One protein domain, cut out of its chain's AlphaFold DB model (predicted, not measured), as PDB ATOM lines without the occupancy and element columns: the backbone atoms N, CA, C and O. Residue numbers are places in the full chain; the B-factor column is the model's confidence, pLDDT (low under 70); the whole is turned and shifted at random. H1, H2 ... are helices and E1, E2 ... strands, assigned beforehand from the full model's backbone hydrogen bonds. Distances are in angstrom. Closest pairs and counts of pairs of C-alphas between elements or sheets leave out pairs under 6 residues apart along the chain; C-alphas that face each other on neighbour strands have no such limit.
ATOM      1  N   SER A  29       1.786  16.366 -21.928       93.62
ATOM      2  CA  SER A  29       0.720  15.416 -22.273       93.62
ATOM      3  C   SER A  29       1.041  13.988 -21.849       93.62
ATOM      4  O   SER A  29       0.135  13.227 -21.509       93.62
ATOM      5  N   LYS A  30       2.324  13.618 -21.848       95.19
ATOM      6  CA  LYS A  30       2.790  12.294 -21.435       95.19
ATOM      7  C   LYS A  30       4.195  12.345 -20.847       95.19
ATOM      8  O   LYS A  30       4.996  13.204 -21.224       95.19
ATOM      9  N   SER A  31       4.497  11.369 -20.003       95.69
ATOM     10  CA  SER A  31       5.853  11.091 -19.533       95.69
ATOM     11  C   SER A  31       6.232   9.658 -19.867       95.69
ATOM     12  O   SER A  31       5.433   8.745 -19.675       95.69
ATOM     13  N   THR A  32       7.447   9.451 -20.361       95.69
ATOM     14  CA  THR A  32       7.989   8.123 -20.656       95.69
ATOM     15  C   THR A  32       9.198   7.866 -19.772       95.69
ATOM     16  O   THR A  32      10.108   8.685 -19.720       95.69
ATOM     17  N   LEU A  33       9.224   6.726 -19.096       96.19
ATOM     18  CA  LEU A  33      10.388   6.195 -18.404       96.19
ATOM     19  C   LEU A  33      11.040   5.133 -19.273       96.19
ATOM     20  O   LEU A  33      10.346   4.271 -19.806       96.19
ATOM     21  N   CYS A  34      12.361   5.169 -19.387       96.62
ATOM     22  CA  CYS A  34      13.120   4.150 -20.102       96.62
ATOM     23  C   CYS A  34      14.279   3.675 -19.235       96.62
ATOM     24  O   CYS A  34      15.198   4.453 -18.976       96.62
ATOM     25  N   TRP A  35      14.230   2.412 -18.807       97.88
ATOM     26  CA  TRP A  35      15.370   1.728 -18.201       97.88
ATOM     27  C   TRP A  35      16.014   0.826 -19.245       97.88
ATOM     28  O   TRP A  35      15.345  -0.042 -19.811       97.88
ATOM     29  N   ARG A  36      17.321   0.978 -19.459       97.81
ATOM     30  CA  ARG A  36      18.130   0.037 -20.242       97.81
ATOM     31  C   ARG A  36      19.338  -0.451 -19.456       97.81
ATOM     32  O   ARG A  36      19.916   0.288 -18.667       97.81
ATOM     33  N   SER A  37      19.704  -1.704 -19.692       97.88
ATOM     34  CA  SER A  37      20.932  -2.309 -19.179       97.88
ATOM     35  C   SER A  37      21.759  -2.819 -20.354       97.88
ATOM     36  O   SER A  37      21.201  -3.469 -21.244       97.88
ATOM     37  N   PHE A  38      23.052  -2.509 -20.401       97.44
ATOM     38  CA  PHE A  38      23.901  -2.764 -21.569       97.44
ATOM     39  C   PHE A  38      25.360  -3.011 -21.184       97.44
ATOM     40  O   PHE A  38      25.811  -2.593 -20.128       97.44
ATOM     41  N   ILE A  39      26.104  -3.692 -22.049       96.56
ATOM     42  CA  ILE A  39      27.535  -3.953 -21.878       96.56
ATOM     43  C   ILE A  39      28.286  -2.998 -22.801       96.56
ATOM     44  O   ILE A  39      28.219  -3.141 -24.016       96.56
ATOM     45  N   ARG A  40      28.984  -2.013 -22.231       95.38
ATOM     46  CA  ARG A  40      29.694  -0.976 -22.994       95.38
ATOM     47  C   ARG A  40      30.707  -1.504 -24.024       95.38
ATOM     48  O   ARG A  40      30.640  -1.041 -25.161       95.38
ATOM     49  N   PRO A  41      31.634  -2.423 -23.676       95.06
ATOM     50  CA  PRO A  41      32.643  -2.897 -24.623       95.06
ATOM     51  C   PRO A  41      32.042  -3.757 -25.741       95.06
ATOM     52  O   PRO A  41      30.941  -4.291 -25.620       95.06
ATOM     53  N   THR A  42      32.798  -3.939 -26.824       94.12
ATOM     54  CA  THR A  42      32.432  -4.835 -27.936       94.12
ATOM     55  C   THR A  42      32.396  -6.303 -27.516       94.12
ATOM     56  O   THR A  42      31.569  -7.065 -28.014       94.12
ATOM     57  N   TRP A  43      33.242  -6.698 -26.565       93.06
ATOM     58  CA  TRP A  43      33.302  -8.050 -26.016       93.06
ATOM     59  C   TRP A  43      33.019  -8.017 -24.517       93.06
ATOM     60  O   TRP A  43      33.576  -7.203 -23.785       93.06
ATOM     61  N   ALA A  44      32.134  -8.897 -24.063       90.56
ATOM     62  CA  ALA A  44      31.843  -9.094 -22.657       90.56
ATOM     63  C   ALA A  44      32.875 -10.062 -22.064       90.56
ATOM     64  O   ALA A  44      32.921 -11.231 -22.457       90.56
ATOM     65  N   GLY A  45      33.681  -9.582 -21.116       84.31
ATOM     66  CA  GLY A  45      34.568 -10.414 -20.301       84.31
ATOM     67  C   GLY A  45      33.763 -11.220 -19.287       84.31
ATOM     68  O   GLY A  45      33.706 -10.853 -18.121       84.31
ATOM     69  N   ILE A  46      33.063 -12.262 -19.742       81.31
ATOM     70  CA  ILE A  46      32.300 -13.142 -18.852       81.31
ATOM     71  C   ILE A  46      33.292 -13.986 -18.043       81.31
ATOM     72  O   ILE A  46      34.087 -14.706 -18.652       81.31
ATOM     73  N   PRO A  47      33.238 -13.941 -16.703       80.12
ATOM     74  CA  PRO A  47      34.103 -14.758 -15.860       80.12
ATOM     75  C   PRO A  47      33.915 -16.252 -16.134       80.12
ATOM     76  O   PRO A  47      32.788 -16.706 -16.368       80.12
ATOM     77  N   LYS A  48      35.011 -17.017 -16.122       78.69
ATOM     78  CA  LYS A  48      35.033 -18.425 -16.560       78.69
ATOM     79  C   LYS A  48      34.053 -19.288 -15.766       78.69
ATOM     80  O   LYS A  48      33.381 -20.136 -16.336       78.69
ATOM     81  N   GLU A  49      33.905 -19.019 -14.477       77.75
ATOM     82  CA  GLU A  49      33.038 -19.744 -13.547       77.75
ATOM     83  C   GLU A  49      31.546 -19.473 -13.798       77.75
ATOM     84  O   GLU A  49      30.692 -20.242 -13.348       77.75
ATOM     85  N   LEU A  50      31.226 -18.384 -14.508       75.88
ATOM     86  CA  LEU A  50      29.873 -18.028 -14.950       75.88
ATOM     87  C   LEU A  50      29.626 -18.397 -16.418       75.88
ATOM     88  O   LEU A  50      28.471 -18.441 -16.857       75.88
ATOM     89  N   ALA A  51      30.689 -18.650 -17.184       71.06
ATOM     90  CA  ALA A  51      30.612 -19.077 -18.568       71.06
ATOM     91  C   ALA A  51      30.334 -20.583 -18.637       71.06
ATOM     92  O   ALA A  51      31.138 -21.410 -18.227       71.06
ATOM     93  N   ARG A  52      29.199 -20.965 -19.230       67.06
ATOM     94  CA  ARG A  52      28.872 -22.383 -19.457       67.06
ATOM     95  C   ARG A  52      29.743 -23.046 -20.535       67.06
ATOM     96  O   ARG A  52      29.723 -24.264 -20.663       67.06
ATOM     97  N   LEU A  53      30.451 -22.257 -21.341       68.25
ATOM     98  CA  LEU A  53      31.184 -22.727 -22.512       68.25
ATOM     99  C   LEU A  53      32.616 -22.171 -22.511       68.25
ATOM    100  O   LEU A  53      32.797 -20.955 -22.417       68.25
ATOM    101  N   SER A  54      33.611 -23.046 -22.667       72.62
ATOM    102  CA  SER A  54      35.022 -22.692 -22.874       72.62
ATOM    103  C   SER A  54      35.324 -22.471 -24.363       72.62
ATOM    104  O   SER A  54      34.699 -23.079 -25.226       72.62
ATOM    105  N   GLY A  55      36.267 -21.579 -24.692       80.31
ATOM    106  CA  GLY A  55      36.621 -21.290 -26.094       80.31
ATOM    107  C   GLY A  55      35.595 -20.431 -26.846       80.31
ATOM    108  O   GLY A  55      35.475 -20.519 -28.072       80.31
ATOM    109  N   TYR A  56      34.837 -19.601 -26.120       87.62
ATOM    110  CA  TYR A  56      33.875 -18.669 -26.702       87.62
ATOM    111  C   TYR A  56      34.033 -17.260 -26.142       87.62
ATOM    112  O   TYR A  56      34.386 -17.065 -24.982       87.62
ATOM    113  N   LYS A  57      33.680 -16.274 -26.968       89.94
ATOM    114  CA  LYS A  57      33.541 -14.870 -26.579       89.94
ATOM    115  C   LYS A  57      32.118 -14.379 -26.819       89.94
ATOM    116  O   LYS A  57      31.461 -14.750 -27.795       89.94
ATOM    117  N   TYR A  58      31.645 -13.528 -25.918       91.69
ATOM    118  CA  TYR A  58      30.290 -12.982 -25.931       91.69
ATOM    119  C   TYR A  58      30.340 -11.535 -26.411       91.69
ATOM    120  O   TYR A  58      31.123 -10.748 -25.889       91.69
ATOM    121  N   ALA A  59      29.511 -11.154 -27.383       93.81
ATOM    122  CA  ALA A  59      29.460  -9.754 -27.800       93.81
ATOM    123  C   ALA A  59      28.792  -8.891 -26.723       93.81
ATOM    124  O   ALA A  59      27.709  -9.235 -26.236       93.81
ATOM    125  N   GLY A  60      29.394  -7.749 -26.412       94.81
ATOM    126  CA  GLY A  60      28.741  -6.635 -25.737       94.81
ATOM    127  C   GLY A  60      27.950  -5.761 -26.716       94.81
ATOM    128  O   GLY A  60      27.623  -6.193 -27.825       94.81
ATOM    129  N   ASP A  61      27.529  -4.584 -26.264       95.81
ATOM    130  CA  ASP A  61      26.649  -3.668 -27.002       95.81
ATOM    131  C   ASP A  61      27.410  -2.542 -27.717       95.81
ATOM    132  O   ASP A  61      26.783  -1.814 -28.483       95.81
ATOM    133  N   ALA A  62      28.725  -2.406 -27.486       94.94
ATOM    134  CA  ALA A  62      29.602  -1.444 -28.168       94.94
ATOM    135  C   ALA A  62      29.036  -0.008 -28.195       94.94
ATOM    136  O   ALA A  62      29.031   0.663 -29.225       94.94
ATOM    137  N   ARG A  63      28.506   0.459 -27.059       95.50
ATOM    138  CA  ARG A  63      27.869   1.779 -26.947       95.50
ATOM    139  C   ARG A  63      28.104   2.415 -25.592       95.50
ATOM    140  O   ARG A  63      28.305   1.698 -24.626       95.50
ATOM    141  N   GLY A  64      27.969   3.737 -25.503       96.12
ATOM    142  CA  GLY A  64      27.924   4.482 -24.240       96.12
ATOM    143  C   GLY A  64      26.503   4.786 -23.750       96.12
ATOM    144  O   GLY A  64      25.506   4.397 -24.367       96.12
ATOM    145  N   PHE A  65      26.409   5.526 -22.642       97.25
ATOM    146  CA  PHE A  65      25.142   6.061 -22.138       97.25
ATOM    147  C   PHE A  65      24.540   7.068 -23.116       97.25
ATOM    148  O   PHE A  65      25.223   7.983 -23.574       97.25
ATOM    149  N   SER A  66      23.242   6.959 -23.392       95.62
ATOM    150  CA  SER A  66      22.573   7.913 -24.276       95.62
ATOM    151  C   SER A  66      21.083   7.988 -23.996       95.62
ATOM    152  O   SER A  66      20.373   6.985 -24.035       95.62
ATOM    153  N   ALA A  67      20.574   9.207 -23.808       93.12
ATOM    154  CA  ALA A  67      19.137   9.451 -23.731       93.12
ATOM    155  C   ALA A  67      18.443   9.260 -25.095       93.12
ATOM    156  O   ALA A  67      17.225   9.139 -25.145       93.12
ATOM    157  N   LYS A  68      19.188   9.211 -26.205       90.25
ATOM    158  CA  LYS A  68      18.641   9.045 -27.562       90.25
ATOM    159  C   LYS A  68      18.746   7.607 -28.079       90.25
ATOM    160  O   LYS A  68      18.322   7.345 -29.202       90.25
ATOM    161  N   GLN A  69      19.302   6.683 -27.288       87.31
ATOM    162  CA  GLN A  69      19.502   5.297 -27.711       87.31
ATOM    163  C   GLN A  69      18.174   4.665 -28.155       87.31
ATOM    164  O   GLN A  69      17.185   4.690 -27.418       87.31
ATOM    165  N   LYS A  70      18.173   4.070 -29.350       78.62
ATOM    166  CA  LYS A  70      17.076   3.240 -29.860       78.62
ATOM    167  C   LYS A  70      17.392   1.761 -29.610       78.62
ATOM    168  O   LYS A  70      18.559   1.382 -29.513       78.62
ATOM    169  N   ASN A  71      16.356   0.935 -29.484       74.94
ATOM    170  CA  ASN A  71      16.500  -0.522 -29.440       74.94
ATOM    171  C   ASN A  71      16.324  -1.093 -30.863       74.94
ATOM    172  O   ASN A  71      15.509  -0.544 -31.604       74.94
ATOM    173  N   PRO A  72      17.025  -2.179 -31.248       70.88
ATOM    174  CA  PRO A  72      17.944  -2.982 -30.438       70.88
ATOM    175  C   PRO A  72      19.288  -2.278 -30.177       70.88
ATOM    176  O   PRO A  72      19.815  -1.585 -31.034       70.88
ATOM    177  N   GLY A  73      19.839  -2.466 -28.977       84.81
ATOM    178  CA  GLY A  73      21.140  -1.904 -28.577       84.81
ATOM    179  C   GLY A  73      21.431  -2.053 -27.084       84.81
ATOM    180  O   GLY A  73      22.134  -1.246 -26.496       84.81
ATOM    181  N   SER A  74      20.773  -2.985 -26.399       94.88
ATOM    182  CA  SER A  74      20.882  -3.182 -24.949       94.88
ATOM    183  C   SER A  74      20.524  -4.623 -24.611       94.88
ATOM    184  O   SER A  74      19.754  -5.260 -25.337       94.88
ATOM    185  N   ARG A  75      21.035  -5.130 -23.488       95.69
ATOM    186  CA  ARG A  75      20.784  -6.496 -23.012       95.69
ATOM    187  C   ARG A  75      19.358  -6.693 -22.520       95.69
ATOM    188  O   ARG A  75      18.743  -7.704 -22.846       95.69
ATOM    189  N   ALA A  76      18.830  -5.740 -21.760       97.19
ATOM    190  CA  ALA A  76      17.468  -5.785 -21.241       97.19
ATOM    191  C   ALA A  76      16.955  -4.383 -20.933       97.19
ATOM    192  O   ALA A  76      17.739  -3.468 -20.663       97.19
ATOM    193  N   GLY A  77      15.638  -4.218 -20.930       97.12
ATOM    194  CA  GLY A  77      15.042  -2.960 -20.527       97.12
ATOM    195  C   GLY A  77      13.529  -2.942 -20.595       97.12
ATOM    196  O   GLY A  77      12.872  -3.907 -20.994       97.12
ATOM    197  N   VAL A  78      12.993  -1.799 -20.191       96.88
ATOM    198  CA  VAL A  78      11.567  -1.505 -20.224       96.88
ATOM    199  C   VAL A  78      11.356  -0.028 -20.513       96.88
ATOM    200  O   VAL A  78      12.068   0.832 -19.991       96.88
ATOM    201  N   THR A  79      10.361   0.255 -21.343       96.12
ATOM    202  CA  THR A  79       9.880   1.603 -21.616       96.12
ATOM    203  C   THR A  79       8.433   1.676 -21.172       96.12
ATOM    204  O   THR A  79       7.610   0.935 -21.690       96.12
ATOM    205  N   GLY A  80       8.107   2.544 -20.221       95.56
ATOM    206  CA  GLY A  80       6.738   2.753 -19.753       95.56
ATOM    207  C   GLY A  80       6.305   4.191 -19.980       95.56
ATOM    208  O   GLY A  80       7.055   5.112 -19.682       95.56
ATOM    209  N   THR A  81       5.106   4.397 -20.506       95.38
ATOM    210  CA  THR A  81       4.533   5.716 -20.778       95.38
ATOM    211  C   THR A  81       3.287   5.927 -19.937       95.38
ATOM    212  O   THR A  81       2.438   5.047 -19.839       95.38
ATOM    213  N   VAL A  82       3.172   7.118 -19.360       94.75
ATOM    214  CA  VAL A  82       1.998   7.617 -18.647       94.75
ATOM    215  C   VAL A  82       1.394   8.730 -19.488       94.75
ATOM    216  O   VAL A  82       2.053   9.740 -19.733       94.75
ATOM    217  N   ASN A  83       0.153   8.557 -19.940       94.31
ATOM    218  CA  ASN A  83      -0.624   9.647 -20.520       94.31
ATOM    219  C   ASN A  83      -1.302  10.435 -19.391       94.31
ATOM    220  O   ASN A  83      -2.084   9.876 -18.628       94.31
ATOM    221  N   TRP A  84      -1.007  11.731 -19.287       94.25
ATOM    222  CA  TRP A  84      -1.513  12.573 -18.201       94.25
ATOM    223  C   TRP A  84      -2.953  13.047 -18.390       94.25
ATOM    224  O   TRP A  84      -3.547  13.536 -17.436       94.25
ATOM    225  N   LYS A  85      -3.493  12.948 -19.611       89.06
ATOM    226  CA  LYS A  85      -4.881  13.315 -19.909       89.06
ATOM    227  C   LYS A  85      -5.827  12.142 -19.681       89.06
ATOM    228  O   LYS A  85      -6.848  12.311 -19.036       89.06
ATOM    229  N   SER A  86      -5.491  10.966 -20.214       89.56
ATOM    230  CA  SER A  86      -6.367   9.790 -20.140       89.56
ATOM    231  C   SER A  86      -6.061   8.856 -18.971       89.56
ATOM    232  O   SER A  86      -6.785   7.891 -18.756       89.56
ATOM    233  N   GLY A  87      -4.936   9.046 -18.277       85.81
ATOM    234  CA  GLY A  87      -4.437   8.109 -17.265       85.81
ATOM    235  C   GLY A  87      -3.959   6.763 -17.815       85.81
ATOM    236  O   GLY A  87      -3.387   5.963 -17.066       85.81
ATOM    237  N   ARG A  88      -4.146   6.504 -19.117       87.06
ATOM    238  CA  ARG A  88      -3.744   5.254 -19.761       87.06
ATOM    239  C   ARG A  88      -2.224   5.129 -19.737       87.06
ATOM    240  O   ARG A  88      -1.497   6.009 -20.201       87.06
ATOM    241  N   GLY A  89      -1.761   4.007 -19.200       88.56
ATOM    242  CA  GLY A  89      -0.369   3.598 -19.279       88.56
ATOM    243  C   GLY A  89      -0.149   2.642 -20.445       88.56
ATOM    244  O   GLY A  89      -1.005   1.807 -20.727       88.56
ATOM    245  N   THR A  90       1.004   2.734 -21.096       94.38
ATOM    246  CA  THR A  90       1.508   1.685 -21.993       94.38
ATOM    247  C   THR A  90       2.917   1.320 -21.578       94.38
ATOM    248  O   THR A  90       3.620   2.128 -20.972       94.38
ATOM    249  N   TRP A  91       3.344   0.099 -21.860       95.19
ATOM    250  CA  TRP A  91       4.717  -0.298 -21.610       95.19
ATOM    251  C   TRP A  91       5.162  -1.352 -22.608       95.19
ATOM    252  O   TRP A  91       4.366  -2.166 -23.066       95.19
ATOM    253  N   ASP A  92       6.451  -1.326 -22.904       94.94
ATOM    254  CA  ASP A  92       7.135  -2.295 -23.739       94.94
ATOM    255  C   ASP A  92       8.366  -2.818 -22.999       94.94
ATOM    256  O   ASP A  92       9.068  -2.066 -22.318       94.94
ATOM    257  N   ARG A  93       8.616  -4.120 -23.110       95.62
ATOM    258  CA  ARG A  93       9.711  -4.818 -22.427       95.62
ATOM    259  C   ARG A  93      10.509  -5.605 -23.442       95.62
ATOM    260  O   ARG A  93       9.942  -6.256 -24.313       95.62
ATOM    261  N   PHE A  94      11.825  -5.609 -23.285       95.88
ATOM    262  CA  PHE A  94      12.686  -6.244 -24.267       95.88
ATOM    263  C   PHE A  94      13.938  -6.852 -23.640       95.88
ATOM    264  O   PHE A  94      14.401  -6.463 -22.567       95.88
ATOM    265  N   THR A  95      14.516  -7.785 -24.388       96.94
ATOM    266  CA  THR A  95      15.851  -8.342 -24.173       96.94
ATOM    267  C   THR A  95      16.586  -8.406 -25.506       96.94
ATOM    268  O   THR A  95      16.018  -8.820 -26.525       96.94
ATOM    269  N   GLY A  96      17.854  -8.011 -25.502       94.81
ATOM    270  CA  GLY A  96      18.748  -8.106 -26.650       94.81
ATOM    271  C   GLY A  96      19.125  -9.549 -26.982       94.81
ATOM    272  O   GLY A  96      18.994 -10.461 -26.160       94.81
ATOM    273  N   LYS A  97      19.608  -9.759 -28.211       94.00
ATOM    274  CA  LYS A  97      20.215 -11.035 -28.616       94.00
ATOM    275  C   LYS A  97      21.573 -11.180 -27.925       94.00
ATOM    276  O   LYS A  97      22.384 -10.260 -27.964       94.00
ATOM    277  N   THR A  98      21.838 -12.344 -27.347       92.44
ATOM    278  CA  THR A  98      23.165 -12.716 -26.848       92.44
ATOM    279  C   THR A  98      23.914 -13.402 -27.975       92.44
ATOM    280  O   THR A  98      23.566 -14.523 -28.329       92.44
ATOM    281  N   ARG A  99      24.906 -12.730 -28.566       93.56
ATOM    282  CA  ARG A  99      25.722 -13.302 -29.643       93.56
ATOM    283  C   ARG A  99      26.977 -13.943 -29.064       93.56
ATOM    284  O   ARG A  99      27.705 -13.285 -28.321       93.56
ATOM    285  N   VAL A 100      27.209 -15.201 -29.417       91.88
ATOM    286  CA  VAL A 100      28.351 -15.998 -28.958       91.88
ATOM    287  C   VAL A 100      29.174 -16.410 -30.162       91.88
ATOM    288  O   VAL A 100      28.617 -16.844 -31.171       91.88
ATOM    289  N   TYR A 101      30.490 -16.281 -30.049       92.88
ATOM    290  CA  TYR A 101      31.436 -16.561 -31.121       92.88
ATOM    291  C   TYR A 101      32.486 -17.550 -30.632       92.88
ATOM    292  O   TYR A 101      32.979 -17.405 -29.514       92.88
ATOM    293  N   LYS A 102      32.834 -18.538 -31.460       90.44
ATOM    294  CA  LYS A 102      33.919 -19.484 -31.172       90.44
ATOM    295  C   LYS A 102      35.271 -18.781 -31.325       90.44
ATOM    296  O   LYS A 102      35.454 -17.988 -32.248       90.44
ATOM    297  N   THR A 103      36.215 -19.064 -30.438       85.19
ATOM    298  CA  THR A 103      37.620 -18.657 -30.582       85.19
ATOM    299  C   THR A 103      38.444 -19.808 -31.181       85.19
ATOM    300  O   THR A 103      38.147 -20.961 -30.866       85.19
ATOM    301  N   PRO A 104      39.458 -19.538 -32.030       83.69
ATOM    302  CA  PRO A 104      39.971 -18.213 -32.409       83.69
ATOM    303  C   PRO A 104      39.270 -17.572 -33.623       83.69
ATOM    304  O   PRO A 104      39.251 -16.349 -33.736       83.69
ATOM    305  N   ASN A 105      38.625 -18.356 -34.492       86.94
ATOM    306  CA  ASN A 105      38.151 -17.893 -35.807       86.94
ATOM    307  C   ASN A 105      36.951 -16.925 -35.795       86.94
ATOM    308  O   ASN A 105      36.458 -16.543 -36.850       86.94
ATOM    309  N   SER A 106      36.453 -16.530 -34.620       89.06
ATOM    310  CA  SER A 106      35.340 -15.587 -34.461       89.06
ATOM    311  C   SER A 106      34.073 -15.988 -35.224       89.06
ATOM    312  O   SER A 106      33.273 -15.128 -35.586       89.06
ATOM    313  N   ARG A 107      33.847 -17.289 -35.441       92.94
ATOM    314  CA  ARG A 107      32.621 -17.779 -36.077       92.94
ATOM    315  C   ARG A 107      31.443 -17.629 -35.119       92.94
ATOM    316  O   ARG A 107      31.507 -18.113 -33.987       92.94
ATOM    317  N   LEU A 108      30.363 -16.983 -35.561       94.19
ATOM    318  CA  LEU A 108      29.120 -16.879 -34.793       94.19
ATOM    319  C   LEU A 108      28.513 -18.274 -34.596       94.19
ATOM    320  O   LEU A 108      28.305 -18.995 -35.566       94.19
ATOM    321  N   VAL A 109      28.217 -18.646 -33.351       92.94
ATOM    322  CA  VAL A 109      27.673 -19.974 -33.016       92.94
ATOM    323  C   VAL A 109      26.271 -19.930 -32.423       92.94
ATOM    324  O   VAL A 109      25.551 -20.918 -32.500       92.94
ATOM    325  N   ALA A 110      25.864 -18.810 -31.820       92.19
ATOM    326  CA  ALA A 110      24.542 -18.701 -31.215       92.19
ATOM    327  C   ALA A 110      24.087 -17.246 -31.061       92.19
ATOM    328  O   ALA A 110      24.906 -16.352 -30.836       92.19
ATOM    329  N   THR A 111      22.771 -17.008 -31.153       94.75
ATOM    330  CA  THR A 111      22.148 -15.679 -30.970       94.75
ATOM    331  C   THR A 111      20.865 -15.634 -30.103       94.75
ATOM    332  O   THR A 111      19.975 -14.821 -30.383       94.75
ATOM    333  N   PRO A 112      20.707 -16.463 -29.049       93.56
ATOM    334  CA  PRO A 112      19.453 -16.542 -28.299       93.56
ATOM    335  C   PRO A 112      19.141 -15.266 -27.505       93.56
ATOM    336  O   PRO A 112      20.020 -14.466 -27.175       93.56
ATOM    337  N   LYS A 113      17.865 -15.090 -27.148       94.25
ATOM    338  CA  LYS A 113      17.385 -14.007 -26.277       94.25
ATOM    339  C   LYS A 113      17.063 -14.536 -24.881       94.25
ATOM    340  O   LYS A 113      16.591 -15.660 -24.729       94.25
ATOM    341  N   ALA A 114      17.288 -13.703 -23.869       94.31
ATOM    342  CA  ALA A 114      16.744 -13.942 -22.537       94.31
ATOM    343  C   ALA A 114      15.207 -13.825 -22.549       94.31
ATOM    344  O   ALA A 114      14.612 -13.280 -23.476       94.31
ATOM    345  N   SER A 115      14.546 -14.336 -21.511       95.00
ATOM    346  CA  SER A 115      13.100 -14.159 -21.365       95.00
ATOM    347  C   SER A 115      12.766 -12.762 -20.837       95.00
ATOM    348  O   SER A 115      13.418 -12.274 -19.918       95.00
ATOM    349  N   VAL A 116      11.687 -12.163 -21.341       96.69
ATOM    350  CA  VAL A 116      11.131 -10.898 -20.827       96.69
ATOM    351  C   VAL A 116      10.114 -11.096 -19.694       96.69
ATOM    352  O   VAL A 116       9.617 -10.119 -19.139       96.69
ATOM    353  N   LYS A 117       9.764 -12.344 -19.335       96.38
ATOM    354  CA  LYS A 117       8.637 -12.651 -18.428       96.38
ATOM    355  C   LYS A 117       8.745 -11.965 -17.058       96.38
ATOM    356  O   LYS A 117       7.727 -11.541 -16.515       96.38
ATOM    357  N   LYS A 118       9.960 -11.827 -16.518       96.62
ATOM    358  CA  LYS A 118      10.215 -11.191 -15.214       96.62
ATOM    359  C   LYS A 118      10.553  -9.697 -15.305       96.62
ATOM    360  O   LYS A 118      10.856  -9.078 -14.289       96.62
ATOM    361  N   ILE A 119      10.444  -9.100 -16.493       98.06
ATOM    362  CA  ILE A 119      10.502  -7.650 -16.671       98.06
ATOM    363  C   ILE A 119       9.090  -7.087 -16.496       98.06
ATOM    364  O   ILE A 119       8.156  -7.508 -17.190       98.06
ATOM    365  N   LYS A 120       8.933  -6.155 -15.551       96.81
ATOM    366  CA  LYS A 120       7.640  -5.592 -15.141       96.81
ATOM    367  C   LYS A 120       7.688  -4.068 -15.060       96.81
ATOM    368  O   LYS A 120       8.676  -3.486 -14.613       96.81
ATOM    369  N   PHE A 121       6.570  -3.452 -15.428       96.06
ATOM    370  CA  PHE A 121       6.267  -2.039 -15.225       96.06
ATOM    371  C   PHE A 121       4.845  -1.951 -14.669       96.06
ATOM    372  O   PHE A 121       3.900  -2.351 -15.344       96.06
ATOM    373  N   LYS A 122       4.688  -1.500 -13.423       95.00
ATOM    374  CA  LYS A 122       3.393  -1.496 -12.725       95.00
ATOM    375  C   LYS A 122       3.121  -0.128 -12.115       95.00
ATOM    376  O   LYS A 122       3.992   0.422 -11.454       95.00
ATOM    377  N   ALA A 123       1.917   0.404 -12.295       93.88
ATOM    378  CA  ALA A 123       1.475   1.590 -11.567       93.88
ATOM    379  C   ALA A 123       1.207   1.268 -10.086       93.88
ATOM    380  O   ALA A 123       0.680   0.201  -9.776       93.88
ATOM    381  N   LEU A 124       1.565   2.187  -9.191       94.94
ATOM    382  CA  LEU A 124       1.445   2.005  -7.739       94.94
ATOM    383  C   LEU A 124       0.266   2.756  -7.119       94.94
ATOM    384  O   LEU A 124      -0.262   2.316  -6.108       94.94
ATOM    385  N   ASN A 125      -0.157   3.861  -7.723       92.25
ATOM    386  CA  ASN A 125      -1.282   4.670  -7.267       92.25
ATOM    387  C   ASN A 125      -2.313   4.849  -8.387       92.25
ATOM    388  O   ASN A 125      -2.011   4.661  -9.571       92.25
ATOM    389  N   LYS A 126      -3.543   5.229  -8.019       88.69
ATOM    390  CA  LYS A 126      -4.568   5.652  -8.984       88.69
ATOM    391  C   LYS A 126      -4.107   6.918  -9.713       88.69
ATOM    392  O   LYS A 126      -3.298   7.687  -9.206       88.69
ATOM    393  N   HIS A 127      -4.570   7.094 -10.945       88.88
ATOM    394  CA  HIS A 127      -4.242   8.286 -11.720       88.88
ATOM    395  C   HIS A 127      -5.099   9.461 -11.240       88.88
ATOM    396  O   HIS A 127      -6.314   9.325 -11.177       88.88
ATOM    397  N   ASN A 128      -4.474  10.601 -10.947       88.44
ATOM    398  CA  ASN A 128      -5.156  11.830 -10.521       88.44
ATOM    399  C   ASN A 128      -4.826  13.038 -11.422       88.44
ATOM    400  O   ASN A 128      -5.039  14.184 -11.038       88.44
ATOM    401  N   GLY A 129      -4.226  12.804 -12.595       89.31
ATOM    402  CA  GLY A 129      -3.819  13.860 -13.527       89.31
ATOM    403  C   GLY A 129      -2.592  14.686 -13.112       89.31
ATOM    404  O   GLY A 129      -2.096  15.457 -13.938       89.31
ATOM    405  N   LYS A 130      -2.078  14.528 -11.883       90.38
ATOM    406  CA  LYS A 130      -0.984  15.344 -11.323       90.38
ATOM    407  C   LYS A 130       0.277  14.538 -11.036       90.38
ATOM    408  O   LYS A 130       1.378  15.024 -11.289       90.38
ATOM    409  N   GLU A 131       0.127  13.305 -10.569       92.56
ATOM    410  CA  GLU A 131       1.234  12.439 -10.171       92.56
ATOM    411  C   GLU A 131       1.000  10.974 -10.541       92.56
ATOM    412  O   GLU A 131      -0.119  10.522 -10.808       92.56
ATOM    413  N   ARG A 132       2.097  10.220 -10.598       94.62
ATOM    414  CA  ARG A 132       2.084   8.788 -10.865       94.62
ATOM    415  C   ARG A 132       3.294   8.114 -10.232       94.62
ATOM    416  O   ARG A 132       4.435   8.427 -10.563       94.62
ATOM    417  N   GLY A 133       3.022   7.124  -9.398       95.44
ATOM    418  CA  GLY A 133       3.990   6.159  -8.910       95.44
ATOM    419  C   GLY A 133       4.043   4.940  -9.817       95.44
ATOM    420  O   GLY A 133       3.005   4.407 -10.221       95.44
ATOM    421  N   VAL A 134       5.247   4.468 -10.125       96.25
ATOM    422  CA  VAL A 134       5.464   3.223 -10.865       96.25
ATOM    423  C   VAL A 134       6.566   2.380 -10.235       96.25
ATOM    424  O   VAL A 134       7.551   2.895  -9.719       96.25
ATOM    425  N   ARG A 135       6.413   1.060 -10.317       97.62
ATOM    426  CA  ARG A 135       7.421   0.060  -9.972       97.62
ATOM    427  C   ARG A 135       7.980  -0.545 -11.250       97.62
ATOM    428  O   ARG A 135       7.231  -1.080 -12.069       97.62
ATOM    429  N   ILE A 136       9.297  -0.494 -11.380       98.12
ATOM    430  CA  ILE A 136      10.065  -1.127 -12.448       98.12
ATOM    431  C   ILE A 136      10.814  -2.314 -11.853       98.12
ATOM    432  O   ILE A 136      11.433  -2.184 -10.798       98.12
ATOM    433  N   ILE A 137      10.758  -3.462 -12.524       98.12
ATOM    434  CA  ILE A 137      11.563  -4.644 -12.203       98.12
ATOM    435  C   ILE A 137      12.183  -5.159 -13.500       98.12
ATOM    436  O   ILE A 137      11.470  -5.352 -14.485       98.12
ATOM    437  N   ILE A 138      13.489  -5.410 -13.486       97.81
ATOM    438  CA  ILE A 138      14.206  -6.124 -14.543       97.81
ATOM    439  C   ILE A 138      14.917  -7.302 -13.885       97.81
ATOM    440  O   ILE A 138      15.860  -7.119 -13.125       97.81
ATOM    441  N   ASP A 139      14.467  -8.512 -14.193       95.94
ATOM    442  CA  ASP A 139      15.176  -9.754 -13.885       95.94
ATOM    443  C   ASP A 139      15.327 -10.518 -15.201       95.94
ATOM    444  O   ASP A 139      14.348 -11.020 -15.760       95.94
ATOM    445  N   ALA A 140      16.539 -10.508 -15.753       95.25
ATOM    446  CA  ALA A 140      16.838 -11.093 -17.053       95.25
ATOM    447  C   ALA A 140      18.138 -11.899 -16.980       95.25
ATOM    448  O   ALA A 140      19.236 -11.347 -16.916       95.25
ATOM    449  N   THR A 141      18.008 -13.223 -17.026       92.44
ATOM    450  CA  THR A 141      19.146 -14.148 -17.054       92.44
ATOM    451  C   THR A 141      19.520 -14.480 -18.493       92.44
ATOM    452  O   THR A 141      18.667 -14.904 -19.281       92.44
ATOM    453  N   GLY A 142      20.799 -14.296 -18.830       87.00
ATOM    454  CA  GLY A 142      21.353 -14.666 -20.130       87.00
ATOM    455  C   GLY A 142      21.133 -16.158 -20.429       87.00
ATOM    456  O   GLY A 142      21.231 -16.971 -19.511       87.00
ATOM    457  N   PRO A 143      20.867 -16.561 -21.687       87.25
ATOM    458  CA  PRO A 143      20.626 -17.968 -22.033       87.25
ATOM    459  C   PRO A 143      21.783 -18.920 -21.690       87.25
ATOM    460  O   PRO A 143      21.551 -20.110 -21.492       87.25
ATOM    461  N   PHE A 144      23.003 -18.387 -21.597       86.06
ATOM    462  CA  PHE A 144      24.231 -19.124 -21.282       86.06
ATOM    463  C   PHE A 144      24.681 -18.979 -19.825       86.06
ATOM    464  O   PHE A 144      25.695 -19.555 -19.443       86.06
ATOM    465  N   CYS A 145      23.945 -18.217 -19.016       84.12
ATOM    466  CA  CYS A 145      24.238 -18.032 -17.600       84.12
ATOM    467  C   CYS A 145      23.492 -19.080 -16.757       84.12
ATOM    468  O   CYS A 145      22.363 -19.453 -17.106       84.12
ATOM    469  N   PRO A 146      24.053 -19.512 -15.614       83.44
ATOM    470  CA  PRO A 146      23.319 -20.323 -14.651       83.44
ATOM    471  C   PRO A 146      22.044 -19.605 -14.177       83.44
ATOM    472  O   PRO A 146      22.071 -18.428 -13.808       83.44
ATOM    473  N   LYS A 147      20.910 -20.316 -14.195       84.50
ATOM    474  CA  LYS A 147      19.583 -19.766 -13.851       84.50
ATOM    475  C   LYS A 147      19.213 -19.924 -12.373       84.50
ATOM    476  O   LYS A 147      18.327 -19.215 -11.898       84.50
ATOM    477  N   THR A 148      19.868 -20.837 -11.666       81.88
ATOM    478  CA  THR A 148      19.553 -21.257 -10.294       81.88
ATOM    479  C   THR A 148      20.837 -21.486  -9.489       81.88
ATOM    480  O   THR A 148      21.938 -21.454 -10.044       81.88
ATOM    481  N   GLY A 149      20.686 -21.696  -8.179       77.62
ATOM    482  CA  GLY A 149      21.788 -21.991  -7.260       77.62
ATOM    483  C   GLY A 149      22.682 -20.791  -6.933       77.62
ATOM    484  O   GLY A 149      22.425 -19.661  -7.353       77.62
ATOM    485  N   ALA A 150      23.763 -21.062  -6.199       73.44
ATOM    486  CA  ALA A 150      24.726 -20.062  -5.723       73.44
ATOM    487  C   ALA A 150      25.520 -19.360  -6.844       73.44
ATOM    488  O   ALA A 150      26.196 -18.372  -6.594       73.44
ATOM    489  N   LYS A 151      25.436 -19.856  -8.087       78.62
ATOM    490  CA  LYS A 151      26.059 -19.246  -9.275       78.62
ATOM    491  C   LYS A 151      25.055 -18.513 -10.166       78.62
ATOM    492  O   LYS A 151      25.371 -18.194 -11.313       78.62
ATOM    493  N   ARG A 152      23.819 -18.286  -9.694       85.56
ATOM    494  CA  ARG A 152      22.778 -17.629 -10.492       85.56
ATOM    495  C   ARG A 152      23.266 -16.261 -10.972       85.56
ATOM    496  O   ARG A 152      23.402 -15.317 -10.193       85.56
ATOM    497  N   ALA A 153      23.373 -16.128 -12.288       89.31
ATOM    498  CA  ALA A 153      23.850 -14.928 -12.954       89.31
ATOM    499  C   ALA A 153      22.739 -14.278 -13.789       89.31
ATOM    500  O   ALA A 153      21.889 -14.944 -14.381       89.31
ATOM    501  N   GLY A 154      22.707 -12.950 -13.818       92.50
ATOM    502  CA  GLY A 154      21.713 -12.207 -14.580       92.50
ATOM    503  C   GLY A 154      21.652 -10.729 -14.229       92.50
ATOM    504  O   GLY A 154      22.228 -10.268 -13.248       92.50
ATOM    505  N   ILE A 155      20.913  -9.993 -15.045       95.62
ATOM    506  CA  ILE A 155      20.593  -8.592 -14.798       95.62
ATOM    507  C   ILE A 155      19.491  -8.555 -13.749       95.62
ATOM    508  O   ILE A 155      18.468  -9.215 -13.919       95.62
ATOM    509  N   GLY A 156      19.700  -7.784 -12.685       95.75
ATOM    510  CA  GLY A 156      18.741  -7.639 -11.599       95.75
ATOM    511  C   GLY A 156      18.619  -6.184 -11.188       95.75
ATOM    512  O   GLY A 156      19.584  -5.602 -10.702       95.75
ATOM    513  N   SER A 157      17.439  -5.596 -11.353       97.44
ATOM    514  CA  SER A 157      17.151  -4.253 -10.870       97.44
ATOM    515  C   SER A 157      15.696  -4.070 -10.470       97.44
ATOM    516  O   SER A 157      14.782  -4.709 -10.998       97.44
ATOM    517  N   SER A 158      15.473  -3.180  -9.507       98.00
ATOM    518  CA  SER A 158      14.143  -2.747  -9.115       98.00
ATOM    519  C   SER A 158      14.160  -1.291  -8.668       98.00
ATOM    520  O   SER A 158      15.016  -0.901  -7.877       98.00
ATOM    521  N   ALA A 159      13.210  -0.493  -9.141       98.31
ATOM    522  CA  ALA A 159      13.034   0.872  -8.660       98.31
ATOM    523  C   ALA A 159      11.564   1.239  -8.547       98.31
ATOM    524  O   ALA A 159      10.718   0.758  -9.299       98.31
ATOM    525  N   THR A 160      11.287   2.118  -7.600       98.31
ATOM    526  CA  THR A 160      10.034   2.839  -7.473       98.31
ATOM    527  C   THR A 160      10.284   4.271  -7.917       98.31
ATOM    528  O   THR A 160      11.183   4.929  -7.405       98.31
ATOM    529  N   VAL A 161       9.509   4.738  -8.892       97.25
ATOM    530  CA  VAL A 161       9.589   6.090  -9.443       97.25
ATOM    531  C   VAL A 161       8.279   6.795  -9.145       97.25
ATOM    532  O   VAL A 161       7.237   6.389  -9.653       97.25
ATOM    533  N   GLN A 162       8.337   7.850  -8.345       95.94
ATOM    534  CA  GLN A 162       7.264   8.825  -8.212       95.94
ATOM    535  C   GLN A 162       7.560   9.971  -9.171       95.94
ATOM    536  O   GLN A 162       8.658  10.523  -9.143       95.94
ATOM    537  N   MET A 163       6.617  10.314 -10.042       93.44
ATOM    538  CA  MET A 163       6.778  11.418 -10.988       93.44
ATOM    539  C   MET A 163       5.538  12.303 -11.011       93.44
ATOM    540  O   MET A 163       4.414  11.814 -10.905       93.44
ATOM    541  N   THR A 164       5.743  13.600 -11.200       92.50
ATOM    542  CA  THR A 164       4.662  14.565 -11.404       92.50
ATOM    543  C   THR A 164       4.505  14.884 -12.884       92.50
ATOM    544  O   THR A 164       5.448  14.771 -13.671       92.50
ATOM    545  N   ARG A 165       3.323  15.363 -13.273       92.69
ATOM    546  CA  ARG A 165       3.054  15.856 -14.627       92.69
ATOM    547  C   ARG A 165       3.988  16.999 -15.032       92.69
ATOM    548  O   ARG A 165       4.350  17.106 -16.198       92.69
ATOM    549  N   GLY A 166       4.419  17.818 -14.070       87.88
ATOM    550  CA  GLY A 166       5.415  18.878 -14.272       87.88
ATOM    551  C   GLY A 166       6.829  18.367 -14.577       87.88
ATOM    552  O   GLY A 166       7.707  19.157 -14.921       87.88
ATOM    553  N   GLY A 167       7.057  17.054 -14.485       86.94
ATOM    554  CA  GLY A 167       8.326  16.413 -14.801       86.94
ATOM    555  C   GLY A 167       9.310  16.350 -13.636       86.94
ATOM    556  O   GLY A 167      10.487  16.058 -13.871       86.94
ATOM    557  N   SER A 168       8.862  16.635 -12.412       90.12
ATOM    558  CA  SER A 168       9.629  16.346 -11.196       90.12
ATOM    559  C   SER A 168       9.563  14.855 -10.892       90.12
ATOM    560  O   SER A 168       8.574  14.195 -11.225       90.12
ATOM    561  N   PHE A 169      10.599  14.317 -10.258       93.81
ATOM    562  CA  PHE A 169      10.623  12.910  -9.883       93.81
ATOM    563  C   PHE A 169      11.377  12.646  -8.584       93.81
ATOM    564  O   PHE A 169      12.273  13.393  -8.187       93.81
ATOM    565  N   HIS A 170      11.039  11.518  -7.971       96.62
ATOM    566  CA  HIS A 170      11.767  10.897  -6.879       96.62
ATOM    567  C   HIS A 170      11.881   9.394  -7.147       96.62
ATOM    568  O   HIS A 170      10.887   8.739  -7.467       96.62
ATOM    569  N   VAL A 171      13.094   8.851  -7.055       97.75
ATOM    570  CA  VAL A 171      13.385   7.451  -7.369       97.75
ATOM    571  C   VAL A 171      14.173   6.807  -6.250       97.75
ATOM    572  O   VAL A 171      15.227   7.306  -5.861       97.75
ATOM    573  N   THR A 172      13.681   5.654  -5.808       98.31
ATOM    574  CA  THR A 172      14.368   4.762  -4.875       98.31
ATOM    575  C   THR A 172      14.438   3.359  -5.450       98.31
ATOM    576  O   THR A 172      13.558   2.928  -6.200       98.31
ATOM    577  N   GLY A 173      15.486   2.609  -5.132       98.12
ATOM    578  CA  GLY A 173      15.623   1.264  -5.669       98.12
ATOM    579  C   GLY A 173      16.978   0.642  -5.427       98.12
ATOM    580  O   GLY A 173      17.798   1.178  -4.688       98.12
ATOM    581  N   LYS A 174      17.191  -0.505  -6.068       98.06
ATOM    582  CA  LYS A 174      18.466  -1.213  -6.080       98.06
ATOM    583  C   LYS A 174      18.705  -1.886  -7.424       98.06
ATOM    584  O   LYS A 174      17.751  -2.327  -8.071       98.06
ATOM    585  N   HIS A 175      19.961  -2.036  -7.816       97.25
ATOM    586  CA  HIS A 175      20.352  -2.861  -8.957       97.25
ATOM    587  C   HIS A 175      21.666  -3.595  -8.696       97.25
ATOM    588  O   HIS A 175      22.427  -3.246  -7.797       97.25
ATOM    589  N   ARG A 176      21.918  -4.654  -9.464       95.81
ATOM    590  CA  ARG A 176      23.223  -5.318  -9.494       95.81
ATOM    591  C   ARG A 176      24.256  -4.362 -10.082       95.81
ATOM    592  O   ARG A 176      23.933  -3.547 -10.938       95.81
ATOM    593  N   GLN A 177      25.505  -4.479  -9.648       95.81
ATOM    594  CA  GLN A 177      26.600  -3.629 -10.130       95.81
ATOM    595  C   GLN A 177      27.106  -4.024 -11.531       95.81
ATOM    596  O   GLN A 177      28.141  -3.533 -11.967       95.81
ATOM    597  N   ALA A 178      26.389  -4.902 -12.238       95.06
ATOM    598  CA  ALA A 178      26.601  -5.183 -13.648       95.06
ATOM    599  C   ALA A 178      25.307  -5.650 -14.344       95.06
ATOM    600  O   ALA A 178      24.474  -6.329 -13.727       95.06
ATOM    601  N   PRO A 179      25.159  -5.371 -15.655       96.25
ATOM    602  CA  PRO A 179      26.053  -4.567 -16.497       96.25
ATOM    603  C   PRO A 179      25.796  -3.055 -16.289       96.25
ATOM    604  O   PRO A 179      25.298  -2.670 -15.235       96.25
ATOM    605  N   ASP A 180      26.147  -2.179 -17.241       98.06
ATOM    606  CA  ASP A 180      25.836  -0.746 -17.120       98.06
ATOM    607  C   ASP A 180      24.311  -0.558 -17.074       98.06
ATOM    608  O   ASP A 180      23.573  -1.226 -17.809       98.06
ATOM    609  N   HIS A 181      23.834   0.391 -16.267       98.31
ATOM    610  CA  HIS A 181      22.417   0.719 -16.130       98.31
ATOM    611  C   HIS A 181      22.154   2.195 -16.424       98.31
ATOM    612  O   HIS A 181      22.840   3.083 -15.925       98.31
ATOM    613  N   GLU A 182      21.109   2.473 -17.200       98.19
ATOM    614  CA  GLU A 182      20.619   3.831 -17.419       98.19
ATOM    615  C   GLU A 182      19.105   3.914 -17.275       98.19
ATOM    616  O   GLU A 182      18.372   3.045 -17.752       98.19
ATOM    617  N   LEU A 183      18.647   4.986 -16.632       97.88
ATOM    618  CA  LEU A 183      17.237   5.310 -16.460       97.88
ATOM    619  C   LEU A 183      17.023   6.780 -16.814       97.88
ATOM    620  O   LEU A 183      17.677   7.667 -16.261       97.88
ATOM    621  N   TYR A 184      16.090   7.036 -17.725       97.06
ATOM    622  CA  TYR A 184      15.698   8.384 -18.135       97.06
ATOM    623  C   TYR A 184      14.197   8.579 -17.984       97.06
ATOM    624  O   TYR A 184      13.422   7.633 -18.155       97.06
ATOM    625  N   VAL A 185      13.798   9.828 -17.752       95.94
ATOM    626  CA  VAL A 185      12.420  10.289 -17.927       95.94
ATOM    627  C   VAL A 185      12.354  11.303 -19.065       95.94
ATOM    628  O   VAL A 185      13.176  12.211 -19.154       95.94
ATOM    629  N   TYR A 186      11.362  11.155 -19.933       95.56
ATOM    630  CA  TYR A 186      11.075  12.045 -21.050       95.56
ATOM    631  C   TYR A 186       9.703  12.667 -20.829       95.56
ATOM    632  O   TYR A 186       8.706  11.950 -20.810       95.56
ATOM    633  N   ASN A 187       9.635  13.987 -20.678       94.75
ATOM    634  CA  ASN A 187       8.377  14.716 -20.516       94.75
ATOM    635  C   ASN A 187       8.017  15.399 -21.831       94.75
ATOM    636  O   ASN A 187       8.788  16.222 -22.329       94.75
ATOM    637  N   TYR A 188       6.867  15.044 -22.401       95.19
ATOM    638  CA  TYR A 188       6.460  15.474 -23.737       95.19
ATOM    639  C   TYR A 188       5.460  16.620 -23.685       95.19
ATOM    640  O   TYR A 188       4.414  16.499 -23.049       95.19
ATOM    641  N   ALA A 189       5.751  17.681 -24.432       92.81
ATOM    642  CA  ALA A 189       4.821  18.748 -24.774       92.81
ATOM    643  C   ALA A 189       4.542  18.653 -26.283       92.81
ATOM    644  O   ALA A 189       5.348  19.072 -27.120       92.81
ATOM    645  N   GLY A 190       3.434  17.998 -26.638       88.25
ATOM    646  CA  GLY A 190       3.156  17.611 -28.023       88.25
ATOM    647  C   GLY A 190       4.201  16.621 -28.556       88.25
ATOM    648  O   GLY A 190       4.424  15.567 -27.958       88.25
ATOM    649  N   LYS A 191       4.842  16.957 -29.684       88.88
ATOM    650  CA  LYS A 191       5.906  16.143 -30.309       88.88
ATOM    651  C   LYS A 191       7.286  16.347 -29.664       88.88
ATOM    652  O   LYS A 191       8.147  15.480 -29.787       88.88
ATOM    653  N   LYS A 192       7.507  17.475 -28.978       93.19
ATOM    654  CA  LYS A 192       8.786  17.809 -28.332       93.19
ATOM    655  C   LYS A 192       8.865  17.156 -26.956       93.19
ATOM    656  O   LYS A 192       7.845  17.004 -26.284       93.19
ATOM    657  N   TYR A 193      10.070  16.811 -26.513       93.62
ATOM    658  CA  TYR A 193      10.295  16.312 -25.160       93.62
ATOM    659  C   TYR A 193      11.519  16.940 -24.505       93.62
ATOM    660  O   TYR A 193      12.472  17.326 -25.177       93.62
ATOM    661  N   LYS A 194      11.499  16.980 -23.172       92.19
ATOM    662  CA  LYS A 194      12.681  17.210 -22.338       92.19
ATOM    663  C   LYS A 194      13.059  15.902 -21.654       92.19
ATOM    664  O   LYS A 194      12.214  15.289 -21.003       92.19
ATOM    665  N   ALA A 195      14.306  15.475 -21.825       93.94
ATOM    666  CA  ALA A 195      14.850  14.306 -21.146       93.94
ATOM    667  C   ALA A 195      15.549  14.731 -19.851       93.94
ATOM    668  O   ALA A 195      16.306  15.699 -19.853       93.94
ATOM    669  N   LYS A 196      15.330  13.987 -18.769       94.88
ATOM    670  CA  LYS A 196      16.131  14.067 -17.548       94.88
ATOM    671  C   LYS A 196      16.766  12.707 -17.277       94.88
ATOM    672  O   LYS A 196      16.119  11.666 -17.426       94.88
ATOM    673  N   THR A 197      18.030  12.730 -16.882       96.12
ATOM    674  CA  THR A 197      18.754  11.544 -16.424       96.12
ATOM    675  C   THR A 197      18.375  11.262 -14.976       96.12
ATOM    676  O   THR A 197      18.458  12.156 -14.142       96.12
ATOM    677  N   ILE A 198      17.952  10.031 -14.693       96.62
ATOM    678  CA  ILE A 198      17.689   9.543 -13.332       96.62
ATOM    679  C   ILE A 198      18.886   8.727 -12.838       96.62
ATOM    680  O   ILE A 198      19.318   8.906 -11.707       96.62
ATOM    681  N   LEU A 199      19.405   7.832 -13.683       97.69
ATOM    682  CA  LEU A 199      20.507   6.925 -13.359       97.69
ATOM    683  C   LEU A 199      21.424   6.768 -14.573       97.69
ATOM    684  O   LEU A 199      20.929   6.617 -15.695       97.69
ATOM    685  N   ARG A 200      22.737   6.758 -14.335       97.62
ATOM    686  CA  ARG A 200      23.782   6.332 -15.275       97.62
ATOM    687  C   ARG A 200      24.903   5.690 -14.477       97.62
ATOM    688  O   ARG A 200      25.869   6.355 -14.114       97.62
ATOM    689  N   ASP A 201      24.770   4.395 -14.260       97.75
ATOM    690  CA  ASP A 201      25.702   3.649 -13.433       97.75
ATOM    691  C   ASP A 201      26.535   2.734 -14.312       97.75
ATOM    692  O   ASP A 201      26.020   1.910 -15.075       97.75
ATOM    693  N   LYS A 202      27.849   2.941 -14.233       97.44
ATOM    694  CA  LYS A 202      28.844   2.097 -14.883       97.44
ATOM    695  C   LYS A 202      28.934   0.786 -14.112       97.44
ATOM    696  O   LYS A 202      28.943   0.803 -12.883       97.44
ATOM    697  N   MET A 203      29.017  -0.330 -14.827       95.50
ATOM    698  CA  MET A 203      29.295  -1.612 -14.208       95.50
ATOM    699  C   MET A 203      30.653  -1.576 -13.515       95.50
ATOM    700  O   MET A 203      31.583  -0.946 -14.024       95.50
ATOM    701  N   LEU A 204      30.746  -2.265 -12.381       94.19
ATOM    702  CA  LEU A 204      32.012  -2.489 -11.693       94.19
ATOM    703  C   LEU A 204      32.803  -3.570 -12.433       94.19
ATOM    704  O   LEU A 204      33.845  -3.298 -13.014       94.19
ATOM    705  N   ASP A 205      32.242  -4.777 -12.464       91.25
ATOM    706  CA  ASP A 205      32.791  -5.933 -13.158       91.25
ATOM    707  C   ASP A 205      31.657  -6.898 -13.535       91.25
ATOM    708  O   ASP A 205      30.646  -6.983 -12.830       91.25
ATOM    709  N   LEU A 206      31.795  -7.641 -14.639       90.62
ATOM    710  CA  LEU A 206      30.770  -8.597 -15.072       90.62
ATOM    711  C   LEU A 206      30.568  -9.760 -14.091       90.62
ATOM    712  O   LEU A 206      29.515 -10.387 -14.143       90.62
ATOM    713  N   TRP A 207      31.478 -10.013 -13.152       90.31
ATOM    714  CA  TRP A 207      31.264 -10.910 -12.014       90.31
ATOM    715  C   TRP A 207      30.056 -10.500 -11.164       90.31
ATOM    716  O   TRP A 207      29.288 -11.355 -10.714       90.31
ATOM    717  N   CYS A 208      29.788  -9.195 -11.048       92.94
ATOM    718  CA  CYS A 208      28.661  -8.652 -10.289       92.94
ATOM    719  C   CYS A 208      27.281  -8.949 -10.901       92.94
ATOM    720  O   CYS A 208      26.256  -8.564 -10.329       92.94
ATOM    721  N   ILE A 209      27.216  -9.640 -12.047       90.19
ATOM    722  CA  ILE A 209      25.955 -10.212 -12.533       90.19
ATOM    723  C   ILE A 209      25.535 -11.432 -11.705       90.19
ATOM    724  O   ILE A 209      24.372 -11.820 -11.776       90.19
ATOM    725  N   SER A 210      26.453 -12.072 -10.975       88.06
ATOM    726  CA  SER A 210      26.170 -13.213 -10.102       88.06
ATOM    727  C   SER A 210      25.723 -12.749  -8.714       88.06
ATOM    728  O   SER A 210      26.102 -11.678  -8.248       88.06
ATOM    729  N   GLN A 211      24.904 -13.550  -8.033       77.88
ATOM    730  CA  GLN A 211      24.636 -13.384  -6.601       77.88
ATOM    731  C   GLN A 211      25.290 -14.519  -5.809       77.88
ATOM    732  O   GLN A 211      25.156 -15.658  -6.243       77.88
ATOM    733  N   PRO A 212      25.925 -14.243  -4.653       80.62
ATOM    734  CA  PRO A 212      26.021 -12.952  -3.952       80.62
ATOM    735  C   PRO A 212      27.277 -12.126  -4.303       80.62
ATOM    736  O   PRO A 212      27.639 -11.248  -3.530       80.62
ATOM    737  N   ALA A 213      27.924 -12.390  -5.446       86.69
ATOM    738  CA  ALA A 213      29.245 -11.861  -5.816       86.69
ATOM    739  C   ALA A 213      29.496 -10.381  -5.478       86.69
ATOM    740  O   ALA A 213      30.582 -10.040  -5.022       86.69
ATOM    741  N   CYS A 214      28.500  -9.515  -5.684       92.00
ATOM    742  CA  CYS A 214      28.574  -8.109  -5.307       92.00
ATOM    743  C   CYS A 214      27.304  -7.671  -4.575       92.00
ATOM    744  O   CYS A 214      26.190  -8.120  -4.883       92.00
ATOM    745  N   ARG A 215      27.460  -6.725  -3.641       93.06
ATOM    746  CA  ARG A 215      26.323  -6.042  -3.013       93.06
ATOM    747  C   ARG A 215      25.502  -5.295  -4.064       93.06
ATOM    748  O   ARG A 215      26.023  -4.815  -5.069       93.06
ATOM    749  N   LEU A 216      24.203  -5.163  -3.816       94.56
ATOM    750  CA  LEU A 216      23.354  -4.335  -4.669       94.56
ATOM    751  C   LEU A 216      23.688  -2.851  -4.473       94.56
ATOM    752  O   LEU A 216      23.861  -2.393  -3.344       94.56
ATOM    753  N   GLN A 217      23.711  -2.103  -5.571       96.06
ATOM    754  CA  GLN A 217      23.848  -0.651  -5.580       96.06
ATOM    755  C   GLN A 217      22.487  -0.007  -5.310       96.06
ATOM    756  O   GLN A 217      21.491  -0.398  -5.925       96.06
ATOM    757  N   ASN A 218      22.435   0.970  -4.404       97.56
ATOM    758  CA  ASN A 218      21.220   1.734  -4.124       97.56
ATOM    759  C   ASN A 218      20.991   2.812  -5.189       97.56
ATOM    760  O   ASN A 218      21.928   3.464  -5.637       97.56
ATOM    761  N   ILE A 219      19.725   3.047  -5.521       97.62
ATOM    762  CA  ILE A 219      19.276   4.186  -6.320       97.62
ATOM    763  C   ILE A 219      18.600   5.166  -5.370       97.62
ATOM    764  O   ILE A 219      17.658   4.787  -4.673       97.62
ATOM    765  N   ALA A 220      19.050   6.416  -5.386       95.69
ATOM    766  CA  ALA A 220      18.411   7.537  -4.713       95.69
ATOM    767  C   ALA A 220      18.571   8.783  -5.592       95.69
ATOM    768  O   ALA A 220      19.641   9.383  -5.641       95.69
ATOM    769  N   ALA A 221      17.519   9.154  -6.322       95.25
ATOM    770  CA  ALA A 221      17.554  10.289  -7.244       95.25
ATOM    771  C   ALA A 221      16.319  11.179  -7.080       95.25
ATOM    772  O   ALA A 221      15.204  10.694  -6.886       95.25
ATOM    773  N   LYS A 222      16.511  12.498  -7.186       93.69
ATOM    774  CA  LYS A 222      15.437  13.501  -7.179       93.69
ATOM    775  C   LYS A 222      15.717  14.578  -8.225       93.69
ATOM    776  O   LYS A 222      16.865  14.990  -8.371       93.69
ATOM    777  N   GLY A 223      14.689  15.069  -8.913       86.19
ATOM    778  CA  GLY A 223      14.842  16.039 -10.007       86.19
ATOM    779  C   GLY A 223      13.554  16.712 -10.428       86.19
ATOM    780  O   GLY A 223      12.510  16.443  -9.801       86.19
TER     781      GLY A 223
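This is residues 29 to 223 of the 223 residues of an uncharacterized protein of Streptomyces sp. SID2119 (UniProt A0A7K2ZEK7). Two five-stranded sheets, E4 E3 E1 E11 E12 and E7 E8 E9 E10 E13, lie face to face as an elongated sandwich, their strands running roughly along its length. A small three-stranded sheet, E2 E5 E6, extends the first layer at one end, and the short helix H1 lies at that same end beyond the second. The 195 printed residues have thirteen named strands and one named helix, in the order E1 to E12, H1, E13; the class is mostly strand, with 96 residues in named elements, under half. All three sheets are antiparallel. The whole is compact, with a radius of gyration of the C-alphas of 17.5 A and spans of 56 by 33 by 25 A.

The first sheet has E4, residues 89 to 95; E3, 76 to 83, 23.8 A; E1, 30 to 38, 25.9 A, with C-alpha 30 at (2.790, 12.294, -21.435); E11, 180 to 189, 29.7 A; and E12, 192 to 201, 26.6 A. The second has E7, residues 120 to 123; E8, 131 to 140, 29.1 A; E9, 155 to 164, 28.3 A; E10, 169 to 175; and E13, 217 to 222, with C-alpha 222 at (15.437, 13.501, -7.179). The small sheet has E2, residues 56 to 59; E5, 100 to 102; and E6, 107 to 110. H1 is residues 206 to 209.

The first sheet is twisted, and its edge strand E12 bends by 52 degrees at residue 198. N 34 and O 184 of E1 and E11 are 3.0 A apart, within hydrogen-bond range; N 33 and O 80 of E1 and E3 are 2.8 A apart. The strands of the two sheets of the sandwich stand at 22 degrees. The closest C-alphas of E3 and E8, Ala 76 and Ala 140, are 6.8 A apart; those of E12 and E13, Ile 198 and Ala 221, 6.1 A. E7 E8 E9 E10 form a meander, each strand the antiparallel neighbour of the one before; N 136 and O 159 of the hairpin E8 and E9 are 2.8 A apart. In the small sheet, N 57 and O 101 of E2 and E5 are 2.9 A apart. H1 is only just not on the second sheet, with 4 pairs of C-alphas within 10 A, and is too short for an O i to N i+4 pair; its one O i to N i+3 pair is within range.

The two C-alphas farthest apart, Pro 104 and Asn 128, are 58.5 A apart. The printed part has no cut. The links E1 to E2, E2 to E3 and E8 to E9 are long. Residues 52 to 53 have pLDDT under 70; the mean of the printed part is 91.9.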